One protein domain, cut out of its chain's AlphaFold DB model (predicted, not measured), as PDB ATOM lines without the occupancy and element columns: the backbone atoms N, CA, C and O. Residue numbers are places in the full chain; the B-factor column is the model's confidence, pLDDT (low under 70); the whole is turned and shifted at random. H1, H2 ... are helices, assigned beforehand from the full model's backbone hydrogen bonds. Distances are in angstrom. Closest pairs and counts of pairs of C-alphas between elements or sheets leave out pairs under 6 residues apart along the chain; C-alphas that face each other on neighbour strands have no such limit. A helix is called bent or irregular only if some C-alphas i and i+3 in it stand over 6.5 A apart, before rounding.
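Overview. This is residues 4 to 185 of the 186 residues of an uncharacterized protein of Imperialibacter sp. EC-SDR9 (UniProt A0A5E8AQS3). A very long helix, H1, sticks out with residues 4 to 32 as a straight arm from a compact head; at its other end it folds back into H2, making a helical hairpin that is one side of that head. The rest of the head is H3 to H8 and two long stretches of loop, residues 98 to 120 and 139 to 156, tied to each other by a short parallel pairing of residues 103 to 104 with 139 to 140. The printed part has 182 residues, with eight named helices, H1 to H8 in that order, and no named strand: all helix. The whole is loose, with a radius of gyration of the C-alphas of 22.4 A, and spans 82 by 33 by 30 A, the arm making the length.

Along the chain. Find C-alpha 4 at (-36.643, 2.212, 46.976); from there H1, residues 4 to 56, runs 77.4 A to C-alpha 56 at (-0.265, -50.615, 3.726), with a kink of 36 degrees near residue 50. H1 and H5 are irregular, but only just: C-alphas 50 and 53 are 7.0 A apart, as are C-alphas 127 and 130. Next come H2, residues 62 to 80, 26.8 A long, and H3, residues 86 to 97, 16.2 A long. Then look for the short H4, residues 121 to 124, H5, residues 127 to 130, and H6, residues 132 to 138. H7, residues 157 to 170, is 20.0 A long, and H8, residues 177 to 183, ends with C-alpha 183 at (-20.345, -37.459, 6.535).

Arrangement. With residues 44 to 55 alone, H1 touches H2 in a helical hairpin, opposite ways at a shallow tilt of 20 degrees; the closest C-alphas are those of Ser 54 and Thr 64, 6.9 A apart. H1 is apart from H3 to H8. H2 is close to H3 but not clearly touching, at 6.5 A between C-alphas 79 and 89, and likewise to H4, at 7.5 A between C-alphas 65 and 122. The hub is H6: it touches H2, about perpendicular at 80 degrees, closest at C-alphas 73 and 134, 6.2 A; it touches H7 in a second helical hairpin, at 24 degrees, closest at C-alphas 137 and 170, 5.0 A; and it only just touches H5, only at the corner, closest at C-alphas 128 and 135, 6.5 A. H3 touches H7, about perpendicular at 76 degrees, with C-alphas 93 and 164 closest at 6.6 A. H3 touches H8 at a steep tilt of 68 degrees, only just short of perpendicular, with C-alphas 87 and 179 closest at 4.5 A. In H2, H3, H6, H7 and H8 every O i to N i+4 pair is within hydrogen-bond range, in H1 47 of 49; H4 and H5 are too short for such a pair.

Size, cuts and confidence. The two C-alphas farthest apart are those of Ile 4 and Gly 58, 83.3 A. Without residues 4 to 32, which stand free, the body spans 41 by 33 by 28 A. The printed part has no cut, and the links H3 to H4 and H6 to H7 are long. In the B-factor column, pLDDT is under 70 at residue 58, residues 148 to 154 and residue 185.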
ATOM      1  N   ILE A   4     -36.000   3.204  47.848       72.62
ATOM      2  CA  ILE A   4     -36.643   2.212  46.976       72.62
ATOM      3  C   ILE A   4     -36.079   2.264  45.545       72.62
ATOM      4  O   ILE A   4     -35.886   1.228  44.911       72.62
ATOM      5  N   GLU A   5     -35.760   3.451  45.024       71.12
ATOM      6  CA  GLU A   5     -35.138   3.591  43.697       71.12
ATOM      7  C   GLU A   5     -33.712   3.031  43.690       71.12
ATOM      8  O   GLU A   5     -33.328   2.325  42.759       71.12
ATOM      9  N   VAL A   6     -32.946   3.279  44.760       72.62
ATOM     10  CA  VAL A   6     -31.570   2.777  44.909       72.62
ATOM     11  C   VAL A   6     -31.543   1.247  44.946       72.62
ATOM     12  O   VAL A   6     -30.738   0.631  44.249       72.62
ATOM     13  N   THR A   7     -32.433   0.619  45.722       76.50
ATOM     14  CA  THR A   7     -32.496  -0.847  45.828       76.50
ATOM     15  C   THR A   7     -32.982  -1.502  44.540       76.50
ATOM     16  O   THR A   7     -32.467  -2.553  44.170       76.50
ATOM     17  N   THR A   8     -33.903  -0.866  43.813       78.12
ATOM     18  CA  THR A   8     -34.395  -1.368  42.519       78.12
ATOM     19  C   THR A   8     -33.312  -1.294  41.441       78.12
ATOM     20  O   THR A   8     -33.109  -2.250  40.695       78.12
ATOM     21  N   ILE A   9     -32.557  -0.191  41.389       77.88
ATOM     22  CA  ILE A   9     -31.419  -0.046  40.472       77.88
ATOM     23  C   ILE A   9     -30.330  -1.073  40.810       77.88
ATOM     24  O   ILE A   9     -29.847  -1.765  39.915       77.88
ATOM     25  N   ALA A  10     -29.982  -1.228  42.091       71.44
ATOM     26  CA  ALA A  10     -28.997  -2.214  42.531       71.44
ATOM     27  C   ALA A  10     -29.432  -3.654  42.200       71.44
ATOM     28  O   ALA A  10     -28.631  -4.429  41.678       71.44
ATOM     29  N   ALA A  11     -30.705  -3.995  42.429       75.69
ATOM     30  CA  ALA A  11     -31.262  -5.298  42.078       75.69
ATOM     31  C   ALA A  11     -31.173  -5.558  40.567       75.69
ATOM     32  O   ALA A  11     -30.672  -6.603  40.158       75.69
ATOM     33  N   ASN A  12     -31.547  -4.583  39.733       78.62
ATOM     34  CA  ASN A  12     -31.473  -4.709  38.275       78.62
ATOM     35  C   ASN A  12     -30.034  -4.904  37.770       78.62
ATOM     36  O   ASN A  12     -29.802  -5.706  36.861       78.62
ATOM     37  N   VAL A  13     -29.060  -4.210  38.367       79.25
ATOM     38  CA  VAL A  13     -27.635  -4.370  38.035       79.25
ATOM     39  C   VAL A  13     -27.138  -5.764  38.425       79.25
ATOM     40  O   VAL A  13     -26.496  -6.429  37.611       79.25
ATOM     41  N   ILE A  14     -27.486  -6.247  39.622       80.62
ATOM     42  CA  ILE A  14     -27.113  -7.589  40.098       80.62
ATOM     43  C   ILE A  14     -27.725  -8.676  39.204       80.62
ATOM     44  O   ILE A  14     -27.021  -9.595  38.783       80.62
ATOM     45  N   THR A  15     -29.011  -8.565  38.861       79.19
ATOM     46  CA  THR A  15     -29.688  -9.530  37.983       79.19
ATOM     47  C   THR A  15     -29.068  -9.545  36.586       79.19
ATOM     48  O   THR A  15     -28.800 -10.618  36.044       79.19
ATOM     49  N   SER A  16     -28.772  -8.372  36.022       76.06
ATOM     50  CA  SER A  16     -28.150  -8.258  34.697       76.06
ATOM     51  C   SER A  16     -26.739  -8.858  34.675       76.06
ATOM     52  O   SER A  16     -26.405  -9.621  33.766       76.06
ATOM     53  N   ALA A  17     -25.927  -8.585  35.702       76.12
ATOM     54  CA  ALA A  17     -24.595  -9.171  35.849       76.12
ATOM     55  C   ALA A  17     -24.649 -10.700  36.023       76.12
ATOM     56  O   ALA A  17     -23.845 -11.417  35.427       76.12
ATOM     57  N   GLY A  18     -25.629 -11.212  36.775       74.69
ATOM     58  CA  GLY A  18     -25.851 -12.649  36.950       74.69
ATOM     59  C   GLY A  18     -26.194 -13.368  35.641       74.69
ATOM     60  O   GLY A  18     -25.611 -14.411  35.340       74.69
ATOM     61  N   ILE A  19     -27.080 -12.792  34.819       84.75
ATOM     62  CA  ILE A  19     -27.434 -13.349  33.502       84.75
ATOM     63  C   ILE A  19     -26.211 -13.371  32.579       84.75
ATOM     64  O   ILE A  19     -25.932 -14.397  31.955       84.75
ATOM     65  N   LEU A  20     -25.442 -12.279  32.523       83.56
ATOM     66  CA  LEU A  20     -24.217 -12.215  31.719       83.56
ATOM     67  C   LEU A  20     -23.172 -13.238  32.182       83.56
ATOM     68  O   LEU A  20     -22.557 -13.898  31.346       83.56
ATOM     69  N   GLY A  21     -23.017 -13.426  33.496       80.56
ATOM     70  CA  GLY A  21     -22.141 -14.449  34.066       80.56
ATOM     71  C   GLY A  21     -22.544 -15.869  33.659       80.56
ATOM     72  O   GLY A  21     -21.692 -16.655  33.248       80.56
ATOM     73  N   LEU A  22     -23.843 -16.187  33.686       83.69
ATOM     74  CA  LEU A  22     -24.359 -17.485  33.234       83.69
ATOM     75  C   LEU A  22     -24.150 -17.705  31.731       83.69
ATOM     76  O   LEU A  22     -23.771 -18.802  31.319       83.69
ATOM     77  N   VAL A  23     -24.347 -16.669  30.910       85.88
ATOM     78  CA  VAL A  23     -24.085 -16.728  29.464       85.88
ATOM     79  C   VAL A  23     -22.596 -16.952  29.195       85.88
ATOM     80  O   VAL A  23     -22.246 -17.840  28.417       85.88
ATOM     81  N   ALA A  24     -21.711 -16.210  29.864       79.50
ATOM     82  CA  ALA A  24     -20.265 -16.370  29.727       79.50
ATOM     83  C   ALA A  24     -19.800 -17.764  30.178       79.50
ATOM     84  O   ALA A  24     -19.036 -18.412  29.463       79.50
ATOM     85  N   PHE A  25     -20.313 -18.265  31.307       84.38
ATOM     86  CA  PHE A  25     -20.047 -19.625  31.779       84.38
ATOM     87  C   PHE A  25     -20.513 -20.676  30.766       84.38
ATOM     88  O   PHE A  25     -19.763 -21.592  30.435       84.38
ATOM     89  N   TYR A  26     -21.721 -20.524  30.217       83.88
ATOM     90  CA  TYR A  26     -22.251 -21.428  29.201       83.88
ATOM     91  C   TYR A  26     -21.394 -21.434  27.926       83.88
ATOM     92  O   TYR A  26     -21.071 -22.502  27.404       83.88
ATOM     93  N   ILE A  27     -20.980 -20.258  27.441       82.88
ATOM     94  CA  ILE A  27     -20.087 -20.128  26.281       82.88
ATOM     95  C   ILE A  27     -18.724 -20.767  26.577       82.88
ATOM     96  O   ILE A  27     -18.230 -21.544  25.758       82.88
ATOM     97  N   GLY A  28     -18.141 -20.493  27.746       72.50
ATOM     98  CA  GLY A  28     -16.865 -21.066  28.175       72.50
ATOM     99  C   GLY A  28     -16.918 -22.591  28.273       72.50
ATOM    100  O   GLY A  28     -16.051 -23.280  27.738       72.50
ATOM    101  N   TYR A  29     -17.988 -23.133  28.856       80.06
ATOM    102  CA  TYR A  29     -18.239 -24.570  28.926       80.06
ATOM    103  C   TYR A  29     -18.346 -25.204  27.532       80.06
ATOM    104  O   TYR A  29     -17.707 -26.222  27.257       80.06
ATOM    105  N   GLN A  30     -19.097 -24.579  26.620       75.94
ATOM    106  CA  GLN A  30     -19.210 -25.036  25.231       75.94
ATOM    107  C   GLN A  30     -17.864 -24.991  24.498       75.94
ATOM    108  O   GLN A  30     -17.556 -25.900  23.725       75.94
ATOM    109  N   HIS A  31     -17.052 -23.955  24.725       72.06
ATOM    110  CA  HIS A  31     -15.729 -23.842  24.117       72.06
ATOM    111  C   HIS A  31     -14.777 -24.924  24.638       72.06
ATOM    112  O   HIS A  31     -14.141 -25.604  23.837       72.06
ATOM    113  N   ASN A  32     -14.757 -25.157  25.954       77.69
ATOM    114  CA  ASN A  32     -13.945 -26.205  26.570       77.69
ATOM    115  C   ASN A  32     -14.331 -27.599  26.047       77.69
ATOM    116  O   ASN A  32     -13.472 -28.379  25.644       77.69
ATOM    117  N   GLN A  33     -15.634 -27.883  25.927       78.06
ATOM    118  CA  GLN A  33     -16.084 -29.127  25.298       78.06
ATOM    119  C   GLN A  33     -15.593 -29.261  23.853       78.06
ATOM    120  O   GLN A  33     -15.180 -30.345  23.455       78.06
ATOM    121  N   LYS A  34     -15.645 -28.194  23.048       75.56
ATOM    122  CA  LYS A  34     -15.162 -28.241  21.659       75.56
ATOM    123  C   LYS A  34     -13.661 -28.517  21.586       75.56
ATOM    124  O   LYS A  34     -13.274 -29.370  20.795       75.56
ATOM    125  N   GLN A  35     -12.861 -27.844  22.414       78.06
ATOM    126  CA  GLN A  35     -11.412 -28.059  22.495       78.06
ATOM    127  C   GLN A  35     -11.099 -29.506  22.872       78.06
ATOM    128  O   GLN A  35     -10.372 -30.178  22.151       78.06
ATOM    129  N   PHE A  36     -11.745 -30.030  23.916       81.88
ATOM    130  CA  PHE A  36     -11.579 -31.425  24.321       81.88
ATOM    131  C   PHE A  36     -11.891 -32.405  23.182       81.88
ATOM    132  O   PHE A  36     -11.083 -33.280  22.880       81.88
ATOM    133  N   ARG A  37     -13.035 -32.241  22.500       82.69
ATOM    134  CA  ARG A  37     -13.409 -33.106  21.365       82.69
ATOM    135  C   ARG A  37     -12.398 -33.029  20.219       82.69
ATOM    136  O   ARG A  37     -12.086 -34.054  19.623       82.69
ATOM    137  N   PHE A  38     -11.897 -31.832  19.917       82.62
ATOM    138  CA  PHE A  38     -10.885 -31.631  18.884       82.62
ATOM    139  C   PHE A  38      -9.565 -32.321  19.250       82.62
ATOM    140  O   PHE A  38      -9.023 -33.053  18.432       82.62
ATOM    141  N   THR A  39      -9.102 -32.183  20.495       85.88
ATOM    142  CA  THR A  39      -7.897 -32.869  20.986       85.88
ATOM    143  C   THR A  39      -8.024 -34.388  20.898       85.88
ATOM    144  O   THR A  39      -7.102 -35.048  20.426       85.88
ATOM    145  N   VAL A  40      -9.171 -34.952  21.300       83.12
ATOM    146  CA  VAL A  40      -9.421 -36.399  21.170       83.12
ATOM    147  C   VAL A  40      -9.367 -36.822  19.700       83.12
ATOM    148  O   VAL A  40      -8.709 -37.810  19.384       83.12
ATOM    149  N   MET A  41      -9.998 -36.064  18.792       88.31
ATOM    150  CA  MET A  41      -9.954 -36.354  17.354       88.31
ATOM    151  C   MET A  41      -8.528 -36.339  16.796       88.31
ATOM    152  O   MET A  41      -8.139 -37.299  16.139       88.31
ATOM    153  N   ILE A  42      -7.752 -35.284  17.067       85.19
ATOM    154  CA  ILE A  42      -6.364 -35.168  16.596       85.19
ATOM    155  C   ILE A  42      -5.522 -36.330  17.120       85.19
ATOM    156  O   ILE A  42      -4.854 -36.996  16.338       85.19
ATOM    157  N   SER A  43      -5.642 -36.651  18.409       86.56
ATOM    158  CA  SER A  43      -4.914 -37.769  19.010       86.56
ATOM    159  C   SER A  43      -5.267 -39.124  18.385       86.56
ATOM    160  O   SER A  43      -4.385 -39.973  18.247       86.56
ATOM    161  N   CYS A  44      -6.530 -39.357  18.010       84.56
ATOM    162  CA  CYS A  44      -6.915 -40.574  17.285       84.56
ATOM    163  C   CYS A  44      -6.281 -40.583  15.889       84.56
ATOM    164  O   CYS A  44      -5.591 -41.536  15.532       84.56
ATOM    165  N   ILE A  45      -6.441 -39.491  15.133       86.88
ATOM    166  CA  ILE A  45      -5.913 -39.356  13.769       86.88
ATOM    167  C   ILE A  45      -4.398 -39.582  13.738       86.88
ATOM    168  O   ILE A  45      -3.926 -40.369  12.925       86.88
ATOM    169  N   GLU A  46      -3.637 -38.950  14.633       86.88
ATOM    170  CA  GLU A  46      -2.176 -39.087  14.703       86.88
ATOM    171  C   GLU A  46      -1.740 -40.536  14.969       86.88
ATOM    172  O   GLU A  46      -0.808 -41.034  14.334       86.88
ATOM    173  N   ARG A  47      -2.439 -41.242  15.866       87.44
ATOM    174  CA  ARG A  47      -2.137 -42.640  16.207       87.44
ATOM    175  C   ARG A  47      -2.482 -43.615  15.085       87.44
ATOM    176  O   ARG A  47      -1.745 -44.571  14.868       87.44
ATOM    177  N   PHE A  48      -3.548 -43.366  14.329       86.31
ATOM    178  CA  PHE A  48      -3.809 -44.149  13.121       86.31
ATOM    179  C   PHE A  48      -2.820 -43.810  12.007       86.31
ATOM    180  O   PHE A  48      -2.334 -44.719  11.339       86.31
ATOM    181  N   GLN A  49      -2.469 -42.535  11.819       85.12
ATOM    182  CA  GLN A  49      -1.494 -42.111  10.812       85.12
ATOM    183  C   GLN A  49      -0.112 -42.725  11.033       85.12
ATOM    184  O   GLN A  49       0.540 -43.086  10.054       85.12
ATOM    185  N   SER A  50       0.319 -42.903  12.285       86.56
ATOM    186  CA  SER A  50       1.577 -43.593  12.585       86.56
ATOM    187  C   SER A  50       1.526 -45.096  12.273       86.56
ATOM    188  O   SER A  50       2.556 -45.676  11.937       86.56
ATOM    189  N   LEU A  51       0.337 -45.711  12.314       87.38
ATOM    190  CA  LEU A  51       0.112 -47.125  11.989       87.38
ATOM    191  C   LEU A  51      -0.125 -47.374  10.486       87.38
ATOM    192  O   LEU A  51       0.110 -48.478   9.992       87.38
ATOM    193  N   LEU A  52      -0.574 -46.360   9.733       82.12
ATOM    194  CA  LEU A  52      -0.916 -46.472   8.307       82.12
ATOM    195  C   LEU A  52       0.188 -47.075   7.420       82.12
ATOM    196  O   LEU A  52      -0.169 -47.874   6.550       82.12
ATOM    197  N   PRO A  53       1.485 -46.731   7.570       84.00
ATOM    198  CA  PRO A  53       2.545 -47.347   6.775       84.00
ATOM    199  C   PRO A  53       2.574 -48.874   6.922       84.00
ATOM    200  O   PRO A  53       2.623 -49.576   5.914       84.00
ATOM    201  N   SER A  54       2.439 -49.378   8.154       84.19
ATOM    202  CA  SER A  54       2.411 -50.813   8.465       84.19
ATOM    203  C   SER A  54       1.121 -51.497   8.009       84.19
ATOM    204  O   SER A  54       1.124 -52.669   7.667       84.19
ATOM    205  N   LEU A  55      -0.002 -50.776   7.936       82.19
ATOM    206  CA  LEU A  55      -1.260 -51.323   7.398       82.19
ATOM    207  C   LEU A  55      -1.292 -51.381   5.863       82.19
ATOM    208  O   LEU A  55      -2.180 -52.015   5.282       82.19
ATOM    209  N   ARG A  56      -0.387 -50.658   5.192       80.19
ATOM    210  CA  ARG A  56      -0.265 -50.615   3.726       80.19
ATOM    211  C   ARG A  56       0.787 -51.581   3.184       80.19
ATOM    212  O   ARG A  56       0.812 -51.784   1.971       80.19
ATOM    213  N   SER A  57       1.637 -52.165   4.030       71.88
ATOM    214  CA  SER A  57       2.525 -53.247   3.599       71.88
ATOM    215  C   SER A  57       1.693 -54.456   3.166       71.88
ATOM    216  O   SER A  57       0.640 -54.731   3.734       71.88
ATOM    217  N   GLY A  58       2.137 -55.166   2.122       65.62
ATOM    218  CA  GLY A  58       1.366 -56.260   1.510       65.62
ATOM    219  C   GLY A  58       1.001 -57.402   2.469       65.62
ATOM    220  O   GLY A  58       0.028 -58.109   2.229       65.62
ATOM    221  N   THR A  59       1.741 -57.544   3.569       76.44
ATOM    222  CA  THR A  59       1.410 -58.393   4.716       76.44
ATOM    223  C   THR A  59       1.413 -57.529   5.975       76.44
ATOM    224  O   THR A  59       2.362 -56.766   6.183       76.44
ATOM    225  N   VAL A  60       0.365 -57.639   6.792       84.69
ATOM    226  CA  VAL A  60       0.267 -56.980   8.101       84.69
ATOM    227  C   VAL A  60       0.550 -58.039   9.156       84.69
ATOM    228  O   VAL A  60      -0.084 -59.090   9.148       84.69
ATOM    229  N   ASP A  61       1.529 -57.799  10.021       90.25
ATOM    230  CA  ASP A  61       1.846 -58.714  11.111       90.25
ATOM    231  C   ASP A  61       0.802 -58.642  12.242       90.25
ATOM    232  O   ASP A  61       0.047 -57.672  12.372       90.25
ATOM    233  N   GLU A  62       0.774 -59.678  13.079       90.88
ATOM    234  CA  GLU A  62      -0.164 -59.797  14.197       90.88
ATOM    235  C   GLU A  62      -0.053 -58.634  15.197       90.88
ATOM    236  O   GLU A  62      -1.075 -58.125  15.653       90.88
ATOM    237  N   GLU A  63       1.156 -58.152  15.503       91.88
ATOM    238  CA  GLU A  63       1.351 -57.047  16.450       91.88
ATOM    239  C   GLU A  63       0.728 -55.747  15.915       91.88
ATOM    240  O   GLU A  63       0.056 -55.012  16.644       91.88
ATOM    241  N   THR A  64       0.901 -55.477  14.621       91.88
ATOM    242  CA  THR A  64       0.267 -54.346  13.938       91.88
ATOM    243  C   THR A  64      -1.260 -54.476  13.929       91.88
ATOM    244  O   THR A  64      -1.955 -53.481  14.168       91.88
ATOM    245  N   LEU A  65      -1.806 -55.679  13.707       92.44
ATOM    246  CA  LEU A  65      -3.252 -55.921  13.785       92.44
ATOM    247  C   LEU A  65      -3.791 -55.705  15.200       92.44
ATOM    248  O   LEU A  65      -4.802 -55.022  15.356       92.44
ATOM    249  N   ILE A  66      -3.108 -56.201  16.233       94.19
ATOM    250  CA  ILE A  66      -3.497 -55.981  17.634       94.19
ATOM    251  C   ILE A  66      -3.537 -54.482  17.943       94.19
ATOM    252  O   ILE A  66      -4.549 -53.990  18.442       94.19
ATOM    253  N   LYS A  67      -2.507 -53.721  17.548       94.00
ATOM    254  CA  LYS A  67      -2.495 -52.255  17.705       94.00
ATOM    255  C   LYS A  67      -3.670 -51.588  16.990       94.00
ATOM    256  O   LYS A  67      -4.281 -50.670  17.532       94.00
ATOM    257  N   TYR A  68      -4.015 -52.044  15.786       92.69
ATOM    258  CA  TYR A  68      -5.174 -51.533  15.051       92.69
ATOM    259  C   TYR A  68      -6.496 -51.819  15.785       92.69
ATOM    260  O   TYR A  68      -7.362 -50.940  15.879       92.69
ATOM    261  N   ILE A  69      -6.646 -53.024  16.342       95.69
ATOM    262  CA  ILE A  69      -7.818 -53.429  17.127       95.69
ATOM    263  C   ILE A  69      -7.913 -52.615  18.424       95.69
ATOM    264  O   ILE A  69      -8.998 -52.124  18.745       95.69
ATOM    265  N   ASP A  70      -6.800 -52.404  19.129       95.31
ATOM    266  CA  ASP A  70      -6.734 -51.578  20.340       95.31
ATOM    267  C   ASP A  70      -7.194 -50.142  20.071       95.31
ATOM    268  O   ASP A  70      -8.089 -49.637  20.756       95.31
ATOM    269  N   LEU A  71      -6.647 -49.507  19.029       94.44
ATOM    270  CA  LEU A  71      -7.034 -48.150  18.641       94.44
ATOM    271  C   LEU A  71      -8.515 -48.078  18.250       94.44
ATOM    272  O   LEU A  71      -9.227 -47.173  18.680       94.44
ATOM    273  N   THR A  72      -9.021 -49.061  17.502       95.81
ATOM    274  CA  THR A  72     -10.445 -49.104  17.124       95.81
ATOM    275  C   THR A  72     -11.350 -49.306  18.344       95.81
ATOM    276  O   THR A  72     -12.419 -48.701  18.462       95.81
ATOM    277  N   SER A  73     -10.926 -50.137  19.299       96.69
ATOM    278  CA  SER A  73     -11.638 -50.345  20.561       96.69
ATOM    279  C   SER A  73     -11.741 -49.039  21.353       96.69
ATOM    280  O   SER A  73     -12.806 -48.733  21.907       96.69
ATOM    281  N   GLU A  74     -10.662 -48.254  21.378       94.81
ATOM    282  CA  GLU A  74     -10.606 -46.922  21.981       94.81
ATOM    283  C   GLU A  74     -11.541 -45.933  21.264       94.81
ATOM    284  O   GLU A  74     -12.339 -45.255  21.917       94.81
ATOM    285  N   GLU A  75     -11.555 -45.909  19.931       94.44
ATOM    286  CA  GLU A  75     -12.503 -45.085  19.171       94.44
ATOM    287  C   GLU A  75     -13.954 -45.430  19.508       94.44
ATOM    288  O   GLU A  75     -14.769 -44.539  19.761       94.44
ATOM    289  N   PHE A  76     -14.285 -46.718  19.619       97.31
ATOM    290  CA  PHE A  76     -15.631 -47.149  19.996       97.31
ATOM    291  C   PHE A  76     -16.006 -46.675  21.405       97.31
ATOM    292  O   PHE A  76     -17.165 -46.323  21.644       97.31
ATOM    293  N   PHE A  77     -15.047 -46.608  22.334       95.88
ATOM    294  CA  PHE A  77     -15.263 -45.982  23.641       95.88
ATOM    295  C   PHE A  77     -15.577 -44.485  23.501       95.88
ATOM    296  O   PHE A  77     -16.517 -43.985  24.127       95.88
ATOM    297  N   TYR A  78     -14.854 -43.762  22.649       94.38
ATOM    298  CA  TYR A  78     -15.114 -42.341  22.405       94.38
ATOM    299  C   TYR A  78     -16.446 -42.081  21.699       94.38
ATOM    300  O   TYR A  78     -17.124 -41.091  22.002       94.38
ATOM    301  N   PHE A  79     -16.870 -42.985  20.816       95.50
ATOM    302  CA  PHE A  79     -18.174 -42.933  20.165       95.50
ATOM    303  C   PHE A  79     -19.303 -43.106  21.189       95.50
ATOM    304  O   PHE A  79     -20.216 -42.273  21.246       95.50
ATOM    305  N   GLN A  80     -19.206 -44.128  22.050       94.75
ATOM    306  CA  GLN A  80     -20.167 -44.406  23.129       94.75
ATOM    307  C   GLN A  80     -20.357 -43.194  24.052       94.75
ATOM    308  O   GLN A  80     -21.486 -42.809  24.369       94.75
ATOM    309  N   ASN A  81     -19.253 -42.540  24.422       93.50
ATOM    310  CA  ASN A  81     -19.251 -41.398  25.337       93.50
ATOM    311  C   ASN A  81     -19.470 -40.038  24.648       93.50
ATOM    312  O   ASN A  81     -19.498 -39.003  25.313       93.50
ATOM    313  N   ARG A  82     -19.694 -40.015  23.325       91.31
ATOM    314  CA  ARG A  82     -19.946 -38.792  22.533       91.31
ATOM    315  C   ARG A  82     -18.809 -37.766  22.618       91.31
ATOM    316  O   ARG A  82     -19.052 -36.554  22.561       91.31
ATOM    317  N   TYR A  83     -17.575 -38.249  22.740       90.06
ATOM    318  CA  TYR A  83     -16.372 -37.415  22.656       90.06
ATOM    319  C   TYR A  83     -16.030 -37.077  21.202       90.06
ATOM    320  O   TYR A  83     -15.423 -36.047  20.938       90.06
ATOM    321  N   ILE A  84     -16.521 -37.871  20.248       90.69
ATOM    322  CA  ILE A  84     -16.428 -37.580  18.815       90.69
ATOM    323  C   ILE A  84     -17.772 -37.035  18.298       90.69
ATOM    324  O   ILE A  84     -18.841 -37.541  18.670       90.69
ATOM    325  N   PRO A  85     -17.777 -35.988  17.450       92.00
ATOM    326  CA  PRO A  85     -18.985 -35.542  16.769       92.00
ATOM    327  C   PRO A  85     -19.601 -36.655  15.911       92.00
ATOM    328  O   PRO A  85     -18.921 -37.304  15.131       92.00
ATOM    329  N   ARG A  86     -20.927 -36.817  15.970       94.31
ATOM    330  CA  ARG A  86     -21.629 -37.939  15.313       94.31
ATOM    331  C   ARG A  86     -21.387 -38.087  13.809       94.31
ATOM    332  O   ARG A  86     -21.463 -39.201  13.320       94.31
ATOM    333  N   HIS A  87     -21.174 -36.991  13.083       93.62
ATOM    334  CA  HIS A  87     -20.897 -37.061  11.643       93.62
ATOM    335  C   HIS A  87     -19.506 -37.653  11.379       93.62
ATOM    336  O   HIS A  87     -19.391 -38.534  10.544       93.62
ATOM    337  N   VAL A  88     -18.503 -37.272  12.175       93.06
ATOM    338  CA  VAL A  88     -17.167 -37.890  12.152       93.06
ATOM    339  C   VAL A  88     -17.258 -39.366  12.543       93.06
ATOM    340  O   VAL A  88     -16.674 -40.214  11.891       93.06
ATOM    341  N   THR A  89     -18.075 -39.715  13.545       95.62
ATOM    342  CA  THR A  89     -18.322 -41.128  13.877       95.62
ATOM    343  C   THR A  89     -18.908 -41.914  12.701       95.62
ATOM    344  O   THR A  89     -18.536 -43.063  12.511       95.62
ATOM    345  N   VAL A  90     -19.820 -41.331  11.913       96.19
ATOM    346  CA  VAL A  90     -20.368 -41.996  10.716       96.19
ATOM    347  C   VAL A  90     -19.269 -42.243   9.682       96.19
ATOM    348  O   VAL A  90     -19.180 -43.352   9.170       96.19
ATOM    349  N   GLU A  91     -18.431 -41.243   9.411       92.44
ATOM    350  CA  GLU A  91     -17.297 -41.337   8.476       92.44
ATOM    351  C   GLU A  91     -16.275 -42.403   8.910       92.44
ATOM    352  O   GLU A  91     -15.794 -43.204   8.107       92.44
ATOM    353  N   TRP A  92     -15.967 -42.461  10.205       93.88
ATOM    354  CA  TRP A  92     -15.008 -43.429  10.732       93.88
ATOM    355  C   TRP A  92     -15.599 -44.837  10.763       93.88
ATOM    356  O   TRP A  92     -14.935 -45.781  10.348       93.88
ATOM    357  N   LEU A  93     -16.867 -44.997  11.163       94.56
ATOM    358  CA  LEU A  93     -17.550 -46.293  11.092       94.56
ATOM    359  C   LEU A  93     -17.617 -46.826   9.660       94.56
ATOM    360  O   LEU A  93     -17.408 -48.020   9.464       94.56
ATOM    361  N   ASP A  94     -17.861 -45.956   8.678       91.06
ATOM    362  CA  ASP A  94     -17.780 -46.316   7.263       91.06
ATOM    363  C   ASP A  94     -16.405 -46.934   6.936       91.06
ATOM    364  O   ASP A  94     -16.312 -48.068   6.462       91.06
ATOM    365  N   SER A  95     -15.329 -46.247   7.321       87.12
ATOM    366  CA  SER A  95     -13.959 -46.717   7.095       87.12
ATOM    367  C   SER A  95     -13.613 -48.020   7.836       87.12
ATOM    368  O   SER A  95     -12.749 -48.771   7.382       87.12
ATOM    369  N   ILE A  96     -14.266 -48.308   8.967       91.38
ATOM    370  CA  ILE A  96     -14.002 -49.482   9.820       91.38
ATOM    371  C   ILE A  96     -14.714 -50.746   9.307       91.38
ATOM    372  O   ILE A  96     -14.162 -51.840   9.432       91.38
ATOM    373  N   ILE A  97     -15.905 -50.625   8.710       90.44
ATOM    374  CA  ILE A  97     -16.761 -51.755   8.283       90.44
ATOM    375  C   ILE A  97     -16.041 -52.745   7.349       90.44
ATOM    376  O   ILE A  97     -16.289 -53.948   7.418       90.44
ATOM    377  N   GLY A  98     -15.128 -52.266   6.499       86.00
ATOM    378  CA  GLY A  98     -14.345 -53.125   5.598       86.00
ATOM    379  C   GLY A  98     -13.177 -53.865   6.264       86.00
ATOM    380  O   GLY A  98     -12.625 -54.804   5.688       86.00
ATOM    381  N   ASN A  99     -12.788 -53.456   7.472       89.62
ATOM    382  CA  ASN A  99     -11.584 -53.942   8.148       89.62
ATOM    383  C   ASN A  99     -11.885 -54.941   9.271       89.62
ATOM    384  O   ASN A  99     -10.982 -55.668   9.675       89.62
ATOM    385  N   PHE A 100     -13.126 -55.000   9.763       93.12
ATOM    386  CA  PHE A 100     -13.531 -55.896  10.848       93.12
ATOM    387  C   PHE A 100     -14.577 -56.919  10.404       93.12
ATOM    388  O   PHE A 100     -15.447 -56.591   9.591       93.12
ATOM    389  N   PRO A 101     -14.541 -58.145  10.956       94.38
ATOM    390  CA  PRO A 101     -15.587 -59.124  10.716       94.38
ATOM    391  C   PRO A 101     -16.914 -58.642  11.307       94.38
ATOM    392  O   PRO A 101     -16.988 -58.253  12.475       94.38
ATOM    393  N   ILE A 102     -17.960 -58.690  10.487       94.88
ATOM    394  CA  ILE A 102     -19.340 -58.402  10.879       94.88
ATOM    395  C   ILE A 102     -20.068 -59.732  10.992       94.88
ATOM    396  O   ILE A 102     -20.056 -60.519  10.048       94.88
ATOM    397  N   TYR A 103     -20.700 -59.982  12.130       95.31
ATOM    398  CA  TYR A 103     -21.379 -61.242  12.428       95.31
ATOM    399  C   TYR A 103     -22.890 -61.060  12.408       95.31
ATOM    400  O   TYR A 103     -23.393 -60.002  12.788       95.31
ATOM    401  N   SER A 104     -23.617 -62.106  12.022       93.94
ATOM    402  CA  SER A 104     -25.061 -62.145  12.235       93.94
ATOM    403  C   SER A 104     -25.355 -62.532  13.686       93.94
ATOM    404  O   SER A 104     -24.653 -63.345  14.284       93.94
ATOM    405  N   GLU A 105     -26.432 -62.013  14.273       91.81
ATOM    406  CA  GLU A 105     -26.916 -62.491  15.575       91.81
ATOM    407  C   GLU A 105     -27.311 -63.982  15.516       91.81
ATOM    408  O   GLU A 105     -27.223 -64.675  16.530       91.81
ATOM    409  N   THR A 106     -27.689 -64.480  14.331       89.25
ATOM    410  CA  THR A 106     -28.082 -65.881  14.093       89.25
ATOM    411  C   THR A 106     -26.915 -66.813  13.771       89.25
ATOM    412  O   THR A 106     -27.049 -68.017  13.955       89.25
ATOM    413  N   ASP A 107     -25.805 -66.277  13.260       87.06
ATOM    414  CA  ASP A 107     -24.603 -67.028  12.883       87.06
ATOM    415  C   ASP A 107     -23.369 -66.186  13.221       87.06
ATOM    416  O   ASP A 107     -23.074 -65.177  12.571       87.06
ATOM    417  N   LYS A 108     -22.688 -66.601  14.290       84.12
ATOM    418  CA  LYS A 108     -21.484 -65.949  14.812       84.12
ATOM    419  C   LYS A 108     -20.203 -66.663  14.404       84.12
ATOM    420  O   LYS A 108     -19.126 -66.135  14.664       84.12
ATOM    421  N   ASP A 109     -20.313 -67.829  13.776       85.94
ATOM    422  CA  ASP A 109     -19.151 -68.631  13.411       85.94
ATOM    423  C   ASP A 109     -18.535 -68.121  12.110       85.94
ATOM    424  O   ASP A 109     -17.336 -68.278  11.897       85.94
ATOM    425  N   ARG A 110     -19.327 -67.454  11.258       88.56
ATOM    426  CA  ARG A 110     -18.848 -66.897   9.994       88.56
ATOM    427  C   ARG A 110     -19.230 -65.424   9.813       88.56
ATOM    428  O   ARG A 110     -20.413 -65.087   9.851       88.56
ATOM    429  N   PRO A 111     -18.265 -64.532   9.519       92.56
ATOM    430  CA  PRO A 111     -18.574 -63.147   9.200       92.56
ATOM    431  C   PRO A 111     -19.354 -63.033   7.885       92.56
ATOM    432  O   PRO A 111     -18.960 -63.602   6.862       92.56
ATOM    433  N   VAL A 112     -20.420 -62.232   7.872       91.38
ATOM    434  CA  VAL A 112     -21.239 -61.981   6.670       91.38
ATOM    435  C   VAL A 112     -20.463 -61.229   5.584       91.38
ATOM    436  O   VAL A 112     -20.776 -61.343   4.404       91.38
ATOM    437  N   ASN A 113     -19.417 -60.498   5.977       91.31
ATOM    438  CA  ASN A 113     -18.533 -59.748   5.091       91.31
ATOM    439  C   ASN A 113     -17.198 -60.467   4.819       91.31
ATOM    440  O   ASN A 113     -16.271 -59.842   4.314       91.31
ATOM    441  N   TYR A 114     -17.064 -61.763   5.140       90.25
ATOM    442  CA  TYR A 114     -15.772 -62.468   5.077       90.25
ATOM    443  C   TYR A 114     -15.090 -62.403   3.698       90.25
ATOM    444  O   TYR A 114     -13.867 -62.314   3.608       90.25
ATOM    445  N   THR A 115     -15.859 -62.412   2.605       85.94
ATOM    446  CA  THR A 115     -15.318 -62.310   1.236       85.94
ATOM    447  C   THR A 115     -14.663 -60.963   0.956       85.94
ATOM    448  O   THR A 115     -13.687 -60.925   0.211       85.94
ATOM    449  N   CYS A 116     -15.164 -59.886   1.566       83.56
ATOM    450  CA  CYS A 116     -14.665 -58.527   1.384       83.56
ATOM    451  C   CYS A 116     -13.879 -57.987   2.590       83.56
ATOM    452  O   CYS A 116     -13.525 -56.808   2.615       83.56
ATOM    453  N   LEU A 117     -13.619 -58.828   3.594       88.12
ATOM    454  CA  LEU A 117     -12.898 -58.467   4.807       88.12
ATOM    455  C   LEU A 117     -11.410 -58.276   4.498       88.12
ATOM    456  O   LEU A 117     -10.740 -59.209   4.051       88.12
ATOM    457  N   ARG A 118     -10.887 -57.073   4.765       86.94
ATOM    458  CA  ARG A 118      -9.472 -56.748   4.530       86.94
ATOM    459  C   ARG A 118      -8.530 -57.560   5.420       86.94
ATOM    460  O   ARG A 118      -7.512 -58.044   4.936       86.94
ATOM    461  N   PHE A 119      -8.863 -57.695   6.701       88.88
ATOM    462  CA  PHE A 119      -8.032 -58.370   7.696       88.88
ATOM    463  C   PHE A 119      -8.717 -59.657   8.165       88.88
ATOM    464  O   PHE A 119      -9.331 -59.697   9.230       88.88
ATOM    465  N   LYS A 120      -8.657 -60.709   7.339       91.12
ATOM    466  CA  LYS A 120      -9.290 -62.007   7.649       91.12
ATOM    467  C   LYS A 120      -8.720 -62.653   8.907       91.12
ATOM    468  O   LYS A 120      -9.490 -63.200   9.691       91.12
ATOM    469  N   ASP A 121      -7.431 -62.446   9.161       92.19
ATOM    470  CA  ASP A 121      -6.727 -62.927  10.353       92.19
ATOM    471  C   ASP A 121      -7.388 -62.470  11.664       92.19
ATOM    472  O   ASP A 121      -7.358 -63.194  12.655       92.19
ATOM    473  N   VAL A 122      -8.075 -61.317  11.672       93.19
ATOM    474  CA  VAL A 122      -8.838 -60.841  12.842       93.19
ATOM    475  C   VAL A 122      -9.930 -61.840  13.244       93.19
ATOM    476  O   VAL A 122     -10.194 -62.025  14.435       93.19
ATOM    477  N   HIS A 123     -10.568 -62.481  12.260       93.88
ATOM    478  CA  HIS A 123     -11.518 -63.569  12.478       93.88
ATOM    479  C   HIS A 123     -10.802 -64.912  12.641       93.88
ATOM    480  O   HIS A 123     -11.033 -65.592  13.638       93.88
ATOM    481  N   ASP A 124      -9.925 -65.270  11.699       93.31
ATOM    482  CA  ASP A 124      -9.332 -66.610  11.609       93.31
ATOM    483  C   ASP A 124      -8.475 -66.953  12.847       93.31
ATOM    484  O   ASP A 124      -8.472 -68.096  13.302       93.31
ATOM    485  N   ALA A 125      -7.811 -65.958  13.450       93.50
ATOM    486  CA  ALA A 125      -7.055 -66.103  14.698       93.50
ATOM    487  C   ALA A 125      -7.870 -65.749  15.961       93.50
ATOM    488  O   ALA A 125      -7.319 -65.676  17.057       93.50
ATOM    489  N   ASN A 126      -9.183 -65.517  15.832       93.31
ATOM    490  CA  ASN A 126     -10.096 -65.183  16.931       93.31
ATOM    491  C   ASN A 126      -9.634 -63.984  17.792       93.31
ATOM    492  O   ASN A 126      -9.818 -63.953  19.013       93.31
ATOM    493  N   MET A 127      -9.050 -62.961  17.159       95.06
ATOM    494  CA  MET A 127      -8.416 -61.834  17.860       95.06
ATOM    495  C   MET A 127      -9.417 -60.976  18.646       95.06
ATOM    496  O   MET A 127      -9.049 -60.290  19.598       95.06
ATOM    497  N   LEU A 128     -10.705 -61.013  18.285       94.75
ATOM    498  CA  LEU A 128     -11.735 -60.185  18.918       94.75
ATOM    499  C   LEU A 128     -12.239 -60.708  20.269       94.75
ATOM    500  O   LEU A 128     -13.009 -59.996  20.912       94.75
ATOM    501  N   VAL A 129     -11.818 -61.896  20.724       93.25
ATOM    502  CA  VAL A 129     -12.254 -62.471  22.015       93.25
ATOM    503  C   VAL A 129     -12.012 -61.522  23.192       93.25
ATOM    504  O   VAL A 129     -12.847 -61.421  24.090       93.25
ATOM    505  N   SER A 130     -10.916 -60.763  23.155       94.19
ATOM    506  CA  SER A 130     -10.550 -59.792  24.194       94.19
ATOM    507  C   SER A 130     -11.236 -58.426  24.032       94.19
ATOM    508  O   SER A 130     -11.051 -57.536  24.860       94.19
ATOM    509  N   TYR A 131     -12.058 -58.243  22.991       96.25
ATOM    510  CA  TYR A 131     -12.628 -56.954  22.584       96.25
ATOM    511  C   TYR A 131     -14.164 -56.989  22.520       96.25
ATOM    512  O   TYR A 131     -14.762 -56.770  21.458       96.25
ATOM    513  N   PRO A 132     -14.854 -57.173  23.665       95.44
ATOM    514  CA  PRO A 132     -16.307 -57.356  23.701       95.44
ATOM    515  C   PRO A 132     -17.082 -56.150  23.154       95.44
ATOM    516  O   PRO A 132     -18.185 -56.298  22.630       95.44
ATOM    517  N   ARG A 133     -16.512 -54.938  23.241       96.56
ATOM    518  CA  ARG A 133     -17.114 -53.724  22.670       96.56
ATOM    519  C   ARG A 133     -17.206 -53.809  21.147       96.56
ATOM    520  O   ARG A 133     -18.254 -53.481  20.596       96.56
ATOM    521  N   ILE A 134     -16.130 -54.251  20.494       96.88
ATOM    522  CA  ILE A 134     -16.081 -54.412  19.038       96.88
ATOM    523  C   ILE A 134     -17.005 -55.555  18.628       96.88
ATOM    524  O   ILE A 134     -17.864 -55.345  17.778       96.88
ATOM    525  N   GLN A 135     -16.909 -56.715  19.288       95.75
ATOM    526  CA  GLN A 135     -17.780 -57.862  19.002       95.75
ATOM    527  C   GLN A 135     -19.262 -57.490  19.085       95.75
ATOM    528  O   GLN A 135     -20.028 -57.770  18.166       95.75
ATOM    529  N   LYS A 136     -19.670 -56.801  20.157       96.25
ATOM    530  CA  LYS A 136     -21.050 -56.334  20.320       96.25
ATOM    531  C   LYS A 136     -21.459 -55.367  19.212       96.25
ATOM    532  O   LYS A 136     -22.567 -55.470  18.703       96.25
ATOM    533  N   ALA A 137     -20.599 -54.410  18.871       97.50
ATOM    534  CA  ALA A 137     -20.898 -53.420  17.846       97.50
ATOM    535  C   ALA A 137     -21.064 -54.057  16.459       97.50
ATOM    536  O   ALA A 137     -22.014 -53.719  15.761       97.50
ATOM    537  N   MET A 138     -20.194 -55.013  16.115       96.62
ATOM    538  CA  MET A 138     -20.158 -55.691  14.815       96.62
ATOM    539  C   MET A 138     -21.077 -56.914  14.707       96.62
ATOM    540  O   MET A 138     -21.103 -57.558  13.663       96.62
ATOM    541  N   THR A 139     -21.841 -57.245  15.751       96.44
ATOM    542  CA  THR A 139     -22.891 -58.269  15.673       96.44
ATOM    543  C   THR A 139     -24.215 -57.601  15.316       96.44
ATOM    544  O   THR A 139     -24.746 -56.814  16.100       96.44
ATOM    545  N   VAL A 140     -24.752 -57.913  14.142       96.31
ATOM    546  CA  VAL A 140     -25.940 -57.266  13.574       96.31
ATOM    547  C   VAL A 140     -27.086 -58.257  13.377       96.31
ATOM    548  O   VAL A 140     -26.884 -59.454  13.200       96.31
ATOM    549  N   ARG A 141     -28.311 -57.749  13.424       94.75
ATOM    550  CA  ARG A 141     -29.573 -58.460  13.189       94.75
ATOM    551  C   ARG A 141     -30.043 -58.316  11.751       94.75
ATOM    552  O   ARG A 141     -30.742 -59.191  11.247       94.75
ATOM    553  N   GLY A 142     -29.723 -57.186  11.122       88.12
ATOM    554  CA  GLY A 142     -30.077 -56.928   9.736       88.12
ATOM    555  C   GLY A 142     -29.392 -57.897   8.772       88.12
ATOM    556  O   GLY A 142     -28.303 -58.410   9.028       88.12
ATOM    557  N   THR A 143     -30.032 -58.128   7.628       87.75
ATOM    558  CA  THR A 143     -29.429 -58.858   6.511       87.75
ATOM    559  C   THR A 143     -28.819 -57.856   5.542       87.75
ATOM    560  O   THR A 143     -29.536 -57.070   4.924       87.75
ATOM    561  N   TYR A 144     -27.497 -57.892   5.414       88.56
ATOM    562  CA  TYR A 144     -26.729 -56.965   4.589       88.56
ATOM    563  C   TYR A 144     -26.032 -57.716   3.464       88.56
ATOM    564  O   TYR A 144     -25.426 -58.764   3.697       88.56
ATOM    565  N   LEU A 145     -26.117 -57.183   2.246       84.12
ATOM    566  CA  LEU A 145     -25.469 -57.777   1.085       84.12
ATOM    567  C   LEU A 145     -24.122 -57.097   0.867       84.12
ATOM    568  O   LEU A 145     -24.048 -55.916   0.528       84.12
ATOM    569  N   PHE A 146     -23.056 -57.863   1.064       82.94
ATOM    570  CA  PHE A 146     -21.703 -57.428   0.752       82.94
ATOM    571  C   PHE A 146     -21.344 -57.853  -0.677       82.94
ATOM    572  O   PHE A 146     -21.684 -58.965  -1.091       82.94
ATOM    573  N   PRO A 147     -20.676 -56.985  -1.457       76.44
ATOM    574  CA  PRO A 147     -20.263 -57.323  -2.809       76.44
ATOM    575  C   PRO A 147     -19.263 -58.485  -2.810       76.44
ATOM    576  O   PRO A 147     -18.493 -58.683  -1.869       76.44
ATOM    577  N   ALA A 148     -19.247 -59.244  -3.908       67.19
ATOM    578  CA  ALA A 148     -18.341 -60.380  -4.074       67.19
ATOM    579  C   ALA A 148     -16.859 -59.965  -4.187       67.19
ATOM    580  O   ALA A 148     -15.976 -60.783  -3.939       67.19
ATOM    581  N   SER A 149     -16.584 -58.708  -4.547       63.16
ATOM    582  CA  SER A 149     -15.241 -58.143  -4.700       63.16
ATOM    583  C   SER A 149     -15.021 -56.958  -3.761       63.16
ATOM    584  O   SER A 149     -15.897 -56.104  -3.621       63.16
ATOM    585  N   CYS A 150     -13.832 -56.885  -3.156       57.34
ATOM    586  CA  CYS A 150     -13.421 -55.795  -2.274       57.34
ATOM    587  C   CYS A 150     -13.358 -54.466  -3.039       57.34
ATOM    588  O   CYS A 150     -12.420 -54.212  -3.790       57.34
ATOM    589  N   GLY A 151     -14.350 -53.610  -2.820       55.78
ATOM    590  CA  GLY A 151     -14.376 -52.229  -3.274       55.78
ATOM    591  C   GLY A 151     -15.477 -51.489  -2.525       55.78
ATOM    592  O   GLY A 151     -16.567 -52.031  -2.332       55.78
ATOM    593  N   ASN A 152     -15.210 -50.251  -2.108       51.12
ATOM    594  CA  ASN A 152     -16.187 -49.400  -1.409       51.12
ATOM    595  C   ASN A 152     -17.428 -49.060  -2.265       51.12
ATOM    596  O   ASN A 152     -18.354 -48.420  -1.775       51.12
ATOM    597  N   GLU A 153     -17.447 -49.497  -3.525       58.41
ATOM    598  CA  GLU A 153     -18.423 -49.146  -4.556       58.41
ATOM    599  C   GLU A 153     -19.546 -50.183  -4.734       58.41
ATOM    600  O   GLU A 153     -20.445 -49.974  -5.541       58.41
ATOM    601  N   GLY A 154     -19.517 -51.307  -4.004       67.81
ATOM    602  CA  GLY A 154     -20.428 -52.426  -4.277       67.81
ATOM    603  C   GLY A 154     -21.641 -52.575  -3.350       67.81
ATOM    604  O   GLY A 154     -22.586 -53.271  -3.712       67.81
ATOM    605  N   MET A 155     -21.635 -51.960  -2.162       82.69
ATOM    606  CA  MET A 155     -22.783 -52.018  -1.247       82.69
ATOM    607  C   MET A 155     -23.783 -50.914  -1.588       82.69
ATOM    608  O   MET A 155     -23.394 -49.759  -1.766       82.69
ATOM    609  N   ASP A 156     -25.075 -51.249  -1.614       87.00
ATOM    610  CA  ASP A 156     -26.131 -50.247  -1.753       87.00
ATOM    611  C   ASP A 156     -25.988 -49.161  -0.657       87.00
ATOM    612  O   ASP A 156     -25.899 -49.495   0.531       87.00
ATOM    613  N   PRO A 157     -25.978 -47.860  -1.011       87.31
ATOM    614  CA  PRO A 157     -25.779 -46.786  -0.041       87.31
ATOM    615  C   PRO A 157     -26.801 -46.779   1.100       87.31
ATOM    616  O   PRO A 157     -26.462 -46.395   2.220       87.31
ATOM    617  N   ASN A 158     -28.044 -47.208   0.854       90.25
ATOM    618  CA  ASN A 158     -29.054 -47.272   1.907       90.25
ATOM    619  C   ASN A 158     -28.774 -48.436   2.859       90.25
ATOM    620  O   ASN A 158     -28.816 -48.230   4.071       90.25
ATOM    621  N   GLN A 159     -28.395 -49.610   2.338       91.56
ATOM    622  CA  GLN A 159     -27.952 -50.731   3.178       91.56
ATOM    623  C   GLN A 159     -26.745 -50.354   4.038       91.56
ATOM    624  O   GLN A 159     -26.714 -50.662   5.227       91.56
ATOM    625  N   LYS A 160     -25.784 -49.623   3.469       90.88
ATOM    626  CA  LYS A 160     -24.613 -49.123   4.197       90.88
ATOM    627  C   LYS A 160     -24.999 -48.163   5.323       90.88
ATOM    628  O   LYS A 160     -24.502 -48.274   6.443       90.88
ATOM    629  N   ILE A 161     -25.912 -47.232   5.047       94.06
ATOM    630  CA  ILE A 161     -26.460 -46.322   6.059       94.06
ATOM    631  C   ILE A 161     -27.142 -47.112   7.181       94.06
ATOM    632  O   ILE A 161     -26.950 -46.781   8.352       94.06
ATOM    633  N   ASP A 162     -27.936 -48.126   6.850       95.12
ATOM    634  CA  ASP A 162     -28.654 -48.929   7.840       95.12
ATOM    635  C   ASP A 162     -27.705 -49.793   8.678       95.12
ATOM    636  O   ASP A 162     -27.838 -49.809   9.903       95.12
ATOM    637  N   LEU A 163     -26.658 -50.350   8.067       95.31
ATOM    638  CA  LEU A 163     -25.578 -51.040   8.768       95.31
ATOM    639  C   LEU A 163     -24.874 -50.117   9.771       95.31
ATOM    640  O   LEU A 163     -24.739 -50.457  10.946       95.31
ATOM    641  N   ILE A 164     -24.480 -48.909   9.348       96.06
ATOM    642  CA  ILE A 164     -23.852 -47.920  10.240       96.06
ATOM    643  C   ILE A 164     -24.810 -47.514  11.369       96.06
ATOM    644  O   ILE A 164     -24.381 -47.338  12.513       96.06
ATOM    645  N   LYS A 165     -26.115 -47.359  11.089       97.31
ATOM    646  CA  LYS A 165     -27.114 -47.091  12.137       97.31
ATOM    647  C   LYS A 165     -27.184 -48.220  13.148       97.31
ATOM    648  O   LYS A 165     -27.289 -47.923  14.336       97.31
ATOM    649  N   GLU A 166     -27.153 -49.465  12.698       97.88
ATOM    650  CA  GLU A 166     -27.235 -50.629  13.566       97.88
ATOM    651  C   GLU A 166     -25.983 -50.778  14.437       97.88
ATOM    652  O   GLU A 166     -26.101 -50.831  15.662       97.88
ATOM    653  N   ILE A 167     -24.787 -50.704  13.845       97.50
ATOM    654  CA  ILE A 167     -23.513 -50.697  14.586       97.50
ATOM    655  C   ILE A 167     -23.492 -49.538  15.596       97.50
ATOM    656  O   ILE A 167     -23.161 -49.712  16.772       97.50
ATOM    657  N   GLY A 168     -23.924 -48.348  15.171       97.25
ATOM    658  CA  GLY A 168     -24.090 -47.196  16.054       97.25
ATOM    659  C   GLY A 168     -25.063 -47.463  17.202       97.25
ATOM    660  O   GLY A 168     -24.764 -47.131  18.350       97.25
ATOM    661  N   ALA A 169     -26.206 -48.096  16.933       97.62
ATOM    662  CA  ALA A 169     -27.197 -48.446  17.947       97.62
ATOM    663  C   ALA A 169     -26.652 -49.461  18.963       97.62
ATOM    664  O   ALA A 169     -26.898 -49.299  20.161       97.62
ATOM    665  N   ASN A 170     -25.845 -50.429  18.524       97.44
ATOM    666  CA  ASN A 170     -25.142 -51.375  19.397       97.44
ATOM    667  C   ASN A 170     -24.137 -50.675  20.329       97.44
ATOM    668  O   ASN A 170     -23.933 -51.101  21.473       97.44
ATOM    669  N   LEU A 171     -23.573 -49.551  19.875       96.62
ATOM    670  CA  LEU A 171     -22.761 -48.622  20.664       96.62
ATOM    671  C   LEU A 171     -23.601 -47.596  21.461       96.62
ATOM    672  O   LEU A 171     -23.049 -46.694  22.082       96.62
ATOM    673  N   GLY A 172     -24.932 -47.687  21.476       96.50
ATOM    674  CA  GLY A 172     -25.795 -46.746  22.204       96.50
ATOM    675  C   GLY A 172     -25.932 -45.366  21.542       96.50
ATOM    676  O   GLY A 172     -26.339 -44.387  22.180       96.50
ATOM    677  N   ILE A 173     -25.615 -45.262  20.252       96.12
ATOM    678  CA  ILE A 173     -25.643 -44.030  19.465       96.12
ATOM    679  C   ILE A 173     -26.841 -44.066  18.521       96.12
ATOM    680  O   ILE A 173     -27.052 -45.009  17.770       96.12
ATOM    681  N   ARG A 174     -27.636 -42.994  18.524       96.00
ATOM    682  CA  ARG A 174     -28.741 -42.814  17.571       96.00
ATOM    683  C   ARG A 174     -28.387 -41.732  16.563       96.00
ATOM    684  O   ARG A 174     -28.438 -40.541  16.905       96.00
ATOM    685  N   PHE A 175     -28.036 -42.138  15.346       96.06
ATOM    686  CA  PHE A 175     -27.757 -41.225  14.239       96.06
ATOM    687  C   PHE A 175     -29.040 -40.644  13.640       96.06
ATOM    688  O   PHE A 175     -30.094 -41.276  13.607       96.06
ATOM    689  N   LYS A 176     -28.951 -39.403  13.165       94.62
ATOM    690  CA  LYS A 176     -30.015 -38.694  12.447       94.62
ATOM    691  C   LYS A 176     -29.633 -38.571  10.972       94.62
ATOM    692  O   LYS A 176     -28.456 -38.506  10.644       94.62
ATOM    693  N   LYS A 177     -30.612 -38.374  10.078       92.06
ATOM    694  CA  LYS A 177     -30.373 -38.140   8.632       92.06
ATOM    695  C   LYS A 177     -29.362 -37.015   8.340       92.06
ATOM    696  O   LYS A 177     -28.690 -37.022   7.318       92.06
ATOM    697  N   ARG A 178     -29.264 -36.011   9.221       92.62
ATOM    698  CA  ARG A 178     -28.283 -34.914   9.092       92.62
ATOM    699  C   ARG A 178     -26.837 -35.342   9.362       92.62
ATOM    700  O   ARG A 178     -25.939 -34.665   8.883       92.62
ATOM    701  N   ASP A 179     -26.632 -36.398  10.148       94.38
ATOM    702  CA  ASP A 179     -25.299 -36.882  10.506       94.38
ATOM    703  C   ASP A 179     -24.675 -37.556   9.267       94.38
ATOM    704  O   ASP A 179     -23.580 -37.181   8.868       94.38
ATOM    705  N   PHE A 180     -25.450 -38.392   8.561       93.25
ATOM    706  CA  PHE A 180     -25.068 -38.996   7.274       93.25
ATOM    707  C   PHE A 180     -24.858 -37.973   6.160       93.25
ATOM    708  O   PHE A 180     -23.849 -38.019   5.472       93.25
ATOM    709  N   ARG A 181     -25.763 -36.993   6.013       89.06
ATOM    710  CA  ARG A 181     -25.593 -35.932   5.002       89.06
ATOM    711  C   ARG A 181     -24.291 -35.150   5.167       89.06
ATOM    712  O   ARG A 181     -23.782 -34.650   4.185       89.06
ATOM    713  N   ARG A 182     -23.782 -34.991   6.390       83.44
ATOM    714  CA  ARG A 182     -22.507 -34.294   6.616       83.44
ATOM    715  C   ARG A 182     -21.294 -35.187   6.381       83.44
ATOM    716  O   ARG A 182     -20.268 -34.659   5.995       83.44
ATOM    717  N   ALA A 183     -21.428 -36.485   6.634       85.38
ATOM    718  CA  ALA A 183     -20.345 -37.459   6.535       85.38
ATOM    719  C   ALA A 183     -20.157 -38.038   5.122       85.38
ATOM    720  O   ALA A 183     -19.073 -38.465   4.783       85.38
ATOM    721  N   MET A 184     -21.220 -38.094   4.313       77.56
ATOM    722  CA  MET A 184     -21.215 -38.731   2.983       77.56
ATOM    723  C   MET A 184     -21.218 -37.717   1.824       77.56
ATOM    724  O   MET A 184     -21.450 -38.091   0.681       77.56
ATOM    725  N   LEU A 185     -21.036 -36.425   2.120       58.84
ATOM    726  CA  LEU A 185     -20.825 -35.362   1.122       58.84
ATOM    727  C   LEU A 185     -19.351 -34.919   1.042       58.84
ATOM    728  O   LEU A 185     -19.054 -33.992   0.291       58.84
TER     729      LEU A 185